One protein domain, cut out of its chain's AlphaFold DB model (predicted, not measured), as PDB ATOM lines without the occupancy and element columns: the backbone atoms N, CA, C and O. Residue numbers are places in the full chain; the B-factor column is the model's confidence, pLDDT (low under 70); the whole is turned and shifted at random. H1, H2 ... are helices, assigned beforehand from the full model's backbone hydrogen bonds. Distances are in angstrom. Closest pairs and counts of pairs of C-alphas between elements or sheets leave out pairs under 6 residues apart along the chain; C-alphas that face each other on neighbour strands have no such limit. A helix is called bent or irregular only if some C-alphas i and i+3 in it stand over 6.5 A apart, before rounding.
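Overview. This is residues 5 to 54 of the 70 residues of an uncharacterized protein of Tetragenococcus muriaticus PMC-11-5 (UniProt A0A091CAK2). Three helices of equal residue count stand side by side in a compact up-and-down bundle, each running against the one before it, with their centres at the corners of a triangle. H1 and H2 make one helical hairpin, and H3 folds back along them, packing on both. The printed part has 50 residues with three named helices, H1, H2 and H3 in that order along the chain, and no named strand; its class is all helix. The whole is compact, with a radius of gyration of the C-alphas of 9.5 A, and it spans 26 by 18 by 17 A.

Arrangement. Start with H1, residues 5 to 17, and go on to H2, residues 23 to 35. These two touch, and H1 does so with residues 12 to 16 alone; look at Leu 12 and Val 26, whose C-alphas are the closest of the two helices at 5.9 A. H1 and H2 form a helical hairpin at a shallow tilt of 11 degrees, opposite ways. Next comes H3, residues 41 to 53, which touches H2; the closest C-alphas are those of Ala 30 and Phe 44, 5.8 A apart. H2 and H3 are also a helical hairpin, at a shallow tilt of 4 degrees, opposite ways. H3 touches H1 too, and there you will find the closest C-alphas at Glu 9 and Ile 47, 6.4 A apart. H1 and H3 run the same way at a shallow tilt of 15 degrees. Between centres, H1 and H2 are 11.1 A apart, H1 and H3 10.6 A, and H2 and H3 10.2 A. In H1, H2 and H3, every O i to N i+4 pair of the backbone is within hydrogen-bond range.

Along the chain. Find C-alpha 5 at (26.523, -13.885, 28.509); from there H1 runs 18.4 A to the C-alpha of Leu 17. Pass residues 18 to 22 and look for C-alpha 23 at (8.310, -18.897, 28.965), where H2 begins; its C-alpha 35 is 18.5 A away. After residues 36 to 40, H3 begins at Gln 41 and runs 18.2 A to C-alpha 53 at (7.167, -8.565, 24.793). None of the three helices is bent.

Size, cuts and confidence. The two C-alphas farthest apart are those of Asn 18 and Gly 37, 26.4 A, each in a link between two helices. From the first printed C-alpha, that of Glu 5, to the last, that of Asn 54, is 20.2 A. The links from H1 to H2 and from H2 to H3 are both tight, with 5 residues each. The printed part has no cut. Look in the B-factor column for the pLDDT of this model: its mean over the printed part is 98.3, and no printed residue is under 70.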
ATOM      1  N   GLU A   5      27.788 -14.580  28.255       98.00
ATOM      2  CA  GLU A   5      26.523 -13.885  28.509       98.00
ATOM      3  C   GLU A   5      25.685 -13.803  27.231       98.00
ATOM      4  O   GLU A   5      24.533 -14.223  27.226       98.00
ATOM      5  N   GLU A   6      26.303 -13.362  26.135       98.19
ATOM      6  CA  GLU A   6      25.677 -13.271  24.811       98.19
ATOM      7  C   GLU A   6      25.196 -14.641  24.325       98.19
ATOM      8  O   GLU A   6      24.046 -14.784  23.922       98.19
ATOM      9  N   PHE A   7      26.021 -15.681  24.482       98.44
ATOM     10  CA  PHE A   7      25.625 -17.045  24.137       98.44
ATOM     11  C   PHE A   7      24.390 -17.523  24.919       98.44
ATOM     12  O   PHE A   7      23.516 -18.174  24.343       98.44
ATOM     13  N   ILE A   8      24.313 -17.238  26.224       98.62
ATOM     14  CA  ILE A   8      23.163 -17.613  27.062       98.62
ATOM     15  C   ILE A   8      21.918 -16.820  26.654       98.62
ATOM     16  O   ILE A   8      20.848 -17.417  26.523       98.62
ATOM     17  N   GLU A   9      22.054 -15.506  26.461       98.62
ATOM     18  CA  GLU A   9      20.960 -14.623  26.055       98.62
ATOM     19  C   GLU A   9      20.354 -15.093  24.730       98.62
ATOM     20  O   GLU A   9      19.163 -15.394  24.695       98.62
ATOM     21  N   GLU A  10      21.179 -15.277  23.695       98.44
ATOM     22  CA  GLU A  10      20.747 -15.754  22.376       98.44
ATOM     23  C   GLU A  10      20.090 -17.137  22.438       98.44
ATOM     24  O   GLU A  10      19.032 -17.346  21.852       98.44
ATOM     25  N   ASN A  11      20.664 -18.096  23.174       98.50
ATOM     26  CA  ASN A  11      20.086 -19.443  23.253       98.50
ATOM     27  C   ASN A  11      18.706 -19.446  23.914       98.50
ATOM     28  O   ASN A  11      17.820 -20.199  23.506       98.50
ATOM     29  N   LEU A  12      18.524 -18.645  24.966       98.69
ATOM     30  CA  LEU A  12      17.261 -18.592  25.689       98.69
ATOM     31  C   LEU A  12      16.179 -17.849  24.903       98.69
ATOM     32  O   LEU A  12      15.024 -18.280  24.930       98.69
ATOM     33  N   THR A  13      16.532 -16.766  24.208       98.56
ATOM     34  CA  THR A  13      15.583 -16.000  23.390       98.56
ATOM     35  C   THR A  13      15.223 -16.743  22.107       98.56
ATOM     36  O   THR A  13      14.035 -16.911  21.839       98.56
ATOM     37  N   GLU A  14      16.191 -17.298  21.374       98.19
ATOM     38  CA  GLU A  14      15.912 -18.110  20.178       98.19
ATOM     39  C   GLU A  14      15.151 -19.387  20.527       98.19
ATOM     40  O   GLU A  14      14.169 -19.729  19.870       98.19
ATOM     41  N   GLY A  15      15.541 -20.058  21.615       98.12
ATOM     42  CA  GLY A  15      14.820 -21.223  22.119       98.12
ATOM     43  C   GLY A  15      13.365 -20.912  22.487       98.12
ATOM     44  O   GLY A  15      12.494 -21.767  22.349       98.12
ATOM     45  N   TYR A  16      13.065 -19.690  22.930       98.44
ATOM     46  CA  TYR A  16      11.682 -19.257  23.128       98.44
ATOM     47  C   TYR A  16      10.950 -19.044  21.805       98.44
ATOM     48  O   TYR A  16       9.841 -19.555  21.631       98.44
ATOM     49  N   LEU A  17      11.568 -18.319  20.867       97.88
ATOM     50  CA  LEU A  17      10.945 -17.999  19.586       97.88
ATOM     51  C   LEU A  17      10.603 -19.256  18.784       97.88
ATOM     52  O   LEU A  17       9.512 -19.356  18.234       97.88
ATOM     53  N   ASN A  18      11.491 -20.248  18.762       96.44
ATOM     54  CA  ASN A  18      11.284 -21.499  18.030       96.44
ATOM     55  C   ASN A  18      10.515 -22.574  18.824       96.44
ATOM     56  O   ASN A  18      10.445 -23.723  18.390       96.44
ATOM     57  N   ARG A  19       9.942 -22.220  19.984       95.69
ATOM     58  CA  ARG A  19       9.175 -23.120  20.865       95.69
ATOM     59  C   ARG A  19       9.975 -24.285  21.466       95.69
ATOM     60  O   ARG A  19       9.371 -25.172  22.070       95.69
ATOM     61  N   ALA A  20      11.309 -24.285  21.387       97.06
ATOM     62  CA  ALA A  20      12.140 -25.248  22.114       97.06
ATOM     63  C   ALA A  20      12.050 -25.057  23.639       97.06
ATOM     64  O   ALA A  20      12.165 -26.026  24.396       97.06
ATOM     65  N   PHE A  21      11.814 -23.822  24.094       98.00
ATOM     66  CA  PHE A  21      11.594 -23.460  25.488       98.00
ATOM     67  C   PHE A  21      10.285 -22.696  25.673       98.00
ATOM     68  O   PHE A  21       9.997 -21.707  25.004       98.00
ATOM     69  N   PHE A  22       9.521 -23.086  26.687       97.44
ATOM     70  CA  PHE A  22       8.400 -22.297  27.173       97.44
ATOM     71  C   PHE A  22       8.884 -21.144  28.053       97.44
ATOM     72  O   PHE A  22       9.886 -21.250  28.762       97.44
ATOM     73  N   LYS A  23       8.082 -20.079  28.119       97.94
ATOM     74  CA  LYS A  23       8.310 -18.897  28.965       97.94
ATOM     75  C   LYS A  23       8.791 -19.222  30.382       97.94
ATOM     76  O   LYS A  23       9.783 -18.668  30.846       97.94
ATOM     77  N   ASN A  24       8.131 -20.159  31.065       98.12
ATOM     78  CA  ASN A  24       8.527 -20.554  32.420       98.12
ATOM     79  C   ASN A  24       9.907 -21.227  32.466       98.12
ATOM     80  O   ASN A  24      10.651 -21.005  33.419       98.12
ATOM     81  N   GLN A  25      10.267 -22.017  31.451       98.56
ATOM     82  CA  GLN A  25      11.583 -22.654  31.368       98.56
ATOM     83  C   GLN A  25      12.677 -21.603  31.178       98.56
ATOM     84  O   GLN A  25      13.655 -21.623  31.919       98.56
ATOM     85  N   VAL A  26      12.467 -20.633  30.281       98.62
ATOM     86  CA  VAL A  26      13.416 -19.528  30.074       98.62
ATOM     87  C   VAL A  26      13.657 -18.749  31.364       98.62
ATOM     88  O   VAL A  26      14.806 -18.537  31.741       98.62
ATOM     89  N   LYS A  27      12.594 -18.398  32.098       98.25
ATOM     90  CA  LYS A  27      12.716 -17.685  33.381       98.25
ATOM     91  C   LYS A  27      13.506 -18.472  34.426       98.25
ATOM     92  O   LYS A  27      14.355 -17.904  35.111       98.25
ATOM     93  N   ILE A  28      13.246 -19.776  34.541       98.69
ATOM     94  CA  ILE A  28      13.965 -20.660  35.469       98.69
ATOM     95  C   ILE A  28      15.444 -20.759  35.077       98.69
ATOM     96  O   ILE A  28      16.314 -20.661  35.943       98.69
ATOM     97  N   PHE A  29      15.747 -20.928  33.789       98.69
ATOM     98  CA  PHE A  29      17.125 -21.011  33.313       98.69
ATOM     99  C   PHE A  29      17.879 -19.697  33.503       98.69
ATOM    100  O   PHE A  29      18.958 -19.717  34.090       98.69
ATOM    101  N   ALA A  30      17.293 -18.561  33.116       98.69
ATOM    102  CA  ALA A  30      17.887 -17.242  33.318       98.69
ATOM    103  C   ALA A  30      18.208 -16.991  34.803       98.69
ATOM    104  O   ALA A  30      19.322 -16.586  35.134       98.69
ATOM    105  N   LEU A  31      17.283 -17.321  35.715       98.75
ATOM    106  CA  LEU A  31      17.522 -17.192  37.156       98.75
ATOM    107  C   LEU A  31      18.669 -18.095  37.639       98.75
ATOM    108  O   LEU A  31      19.468 -17.691  38.483       98.75
ATOM    109  N   ASN A  32      18.781 -19.311  37.104       98.75
ATOM    110  CA  ASN A  32      19.879 -20.215  37.442       98.75
ATOM    111  C   ASN A  32      21.233 -19.694  36.946       98.75
ATOM    112  O   ASN A  32      22.216 -19.794  37.678       98.75
ATOM    113  N   TYR A  33      21.299 -19.132  35.738       98.62
ATOM    114  CA  TYR A  33      22.529 -18.530  35.219       98.62
ATOM    115  C   TYR A  33      22.949 -17.308  36.041       98.62
ATOM    116  O   TYR A  33      24.130 -17.190  36.376       98.62
ATOM    117  N   LEU A  34      21.986 -16.475  36.449       98.62
ATOM    118  CA  LEU A  34      22.218 -15.339  37.343       98.62
ATOM    119  C   LEU A  34      22.767 -15.799  38.701       98.62
ATOM    120  O   LEU A  34      23.820 -15.345  39.138       98.62
ATOM    121  N   ASN A  35      22.119 -16.780  39.338       98.50
ATOM    122  CA  ASN A  35      22.558 -17.324  40.630       98.50
ATOM    123  C   ASN A  35      23.955 -17.967  40.580       98.50
ATOM    124  O   ASN A  35      24.606 -18.118  41.613       98.50
ATOM    125  N   ARG A  36      24.414 -18.371  39.391       98.19
ATOM    126  CA  ARG A  36      25.752 -18.933  39.162       98.19
ATOM    127  C   ARG A  36      26.780 -17.885  38.725       98.19
ATOM    128  O   ARG A  36      27.923 -18.264  38.481       98.19
ATOM    129  N   GLY A  37      26.394 -16.612  38.613       97.94
ATOM    130  CA  GLY A  37      27.258 -15.525  38.145       97.94
ATOM    131  C   GLY A  37      27.693 -15.678  36.686       97.94
ATOM    132  O   GLY A  37      28.785 -15.256  36.323       97.94
ATOM    133  N   GLN A  38      26.892 -16.368  35.866       98.38
ATOM    134  CA  GLN A  38      27.184 -16.568  34.440       98.38
ATOM    135  C   GLN A  38      26.599 -15.460  33.562       98.38
ATOM    136  O   GLN A  38      27.051 -15.293  32.433       98.38
ATOM    137  N   ILE A  39      25.604 -14.747  34.086       98.56
ATOM    138  CA  ILE A  39      25.024 -13.531  33.523       98.56
ATOM    139  C   ILE A  39      24.806 -12.537  34.663       98.56
ATOM    140  O   ILE A  39      24.607 -12.950  35.810       98.56
ATOM    141  N   GLU A  40      24.795 -11.250  34.342       98.50
ATOM    142  CA  GLU A  40      24.466 -10.189  35.296       98.50
ATOM    143  C   GLU A  40      22.950  -9.914  35.361       98.50
ATOM    144  O   GLU A  40      22.174 -10.339  34.497       98.50
ATOM    145  N   GLN A  41      22.513  -9.163  36.382       98.44
ATOM    146  CA  GLN A  41      21.102  -8.781  36.569       98.44
ATOM    147  C   GLN A  41      20.521  -8.094  35.323       98.44
ATOM    148  O   GLN A  41      19.383  -8.349  34.939       98.44
ATOM    149  N   GLU A  42      21.323  -7.266  34.656       98.56
ATOM    150  CA  GLU A  42      20.928  -6.541  33.447       98.56
ATOM    151  C   GLU A  42      20.571  -7.496  32.298       98.56
ATOM    152  O   GLU A  42      19.591  -7.267  31.591       98.56
ATOM    153  N   CYS A  43      21.321  -8.591  32.128       98.62
ATOM    154  CA  CYS A  43      21.022  -9.627  31.137       98.62
ATOM    155  C   CYS A  43      19.768 -10.421  31.514       98.62
ATOM    156  O   CYS A  43      18.893 -10.642  30.675       98.62
ATOM    157  N   PHE A  44      19.622 -10.781  32.792       98.75
ATOM    158  CA  PHE A  44      18.405 -11.424  33.289       98.75
ATOM    159  C   PHE A  44      17.152 -10.581  32.992       98.75
ATOM    160  O   PHE A  44      16.141 -11.117  32.529       98.75
ATOM    161  N   ASP A  45      17.218  -9.267  33.211       98.75
ATOM    162  CA  ASP A  45      16.106  -8.353  32.941       98.75
ATOM    163  C   ASP A  45      15.803  -8.254  31.437       98.75
ATOM    164  O   ASP A  45      14.630  -8.285  31.054       98.75
ATOM    165  N   ARG A  46      16.835  -8.208  30.574       98.69
ATOM    166  CA  ARG A  46      16.668  -8.242  29.108       98.69
ATOM    167  C   ARG A  46      15.956  -9.510  28.643       98.69
ATOM    168  O   ARG A  46      14.973  -9.403  27.913       98.69
ATOM    169  N   ILE A  47      16.383 -10.684  29.113       98.75
ATOM    170  CA  ILE A  47      15.765 -11.973  28.760       98.75
ATOM    171  C   ILE A  47      14.298 -12.009  29.207       98.75
ATOM    172  O   ILE A  47      13.419 -12.396  28.435       98.75
ATOM    173  N   ASN A  48      14.003 -11.587  30.442       98.31
ATOM    174  CA  ASN A  48      12.623 -11.563  30.931       98.31
ATOM    175  C   ASN A  48      11.758 -10.616  30.106       98.31
ATOM    176  O   ASN A  48      10.672 -11.005  29.684       98.31
ATOM    177  N   LYS A  49      12.245  -9.398  29.847       98.56
ATOM    178  CA  LYS A  49      11.539  -8.419  29.022       98.56
ATOM    179  C   LYS A  49      11.271  -8.970  27.621       98.56
ATOM    180  O   LYS A  49      10.142  -8.886  27.152       98.56
ATOM    181  N   PHE A  50      12.264  -9.605  27.000       98.62
ATOM    182  CA  PHE A  50      12.128 -10.221  25.683       98.62
ATOM    183  C   PHE A  50      10.971 -11.229  25.637       98.62
ATOM    184  O   PHE A  50      10.112 -11.142  24.766       98.62
ATOM    185  N   VAL A  51      10.902 -12.147  26.601       97.81
ATOM    186  CA  VAL A  51       9.861 -13.191  26.646       97.81
ATOM    187  C   VAL A  51       8.476 -12.640  27.034       97.81
ATOM    188  O   VAL A  51       7.454 -13.273  26.777       97.81
ATOM    189  N   GLU A  52       8.403 -11.476  27.683       97.56
ATOM    190  CA  GLU A  52       7.131 -10.786  27.944       97.56
ATOM    191  C   GLU A  52       6.615 -10.006  26.728       97.56
ATOM    192  O   GLU A  52       5.405  -9.886  26.561       97.56
ATOM    193  N   GLU A  53       7.512  -9.469  25.899       98.06
ATOM    194  CA  GLU A  53       7.167  -8.565  24.793       98.06
ATOM    195  C   GLU A  53       7.075  -9.254  23.425       98.06
ATOM    196  O   GLU A  53       6.562  -8.654  22.482       98.06
ATOM    197  N   ASN A  54       7.552 -10.496  23.305       97.62
ATOM    198  CA  ASN A  54       7.564 -11.243  22.048       97.62
ATOM    199  C   ASN A  54       6.695 -12.502  22.137       97.62
ATOM    200  O   ASN A  54       6.621 -13.170  23.172       97.62
TER     201      ASN A  54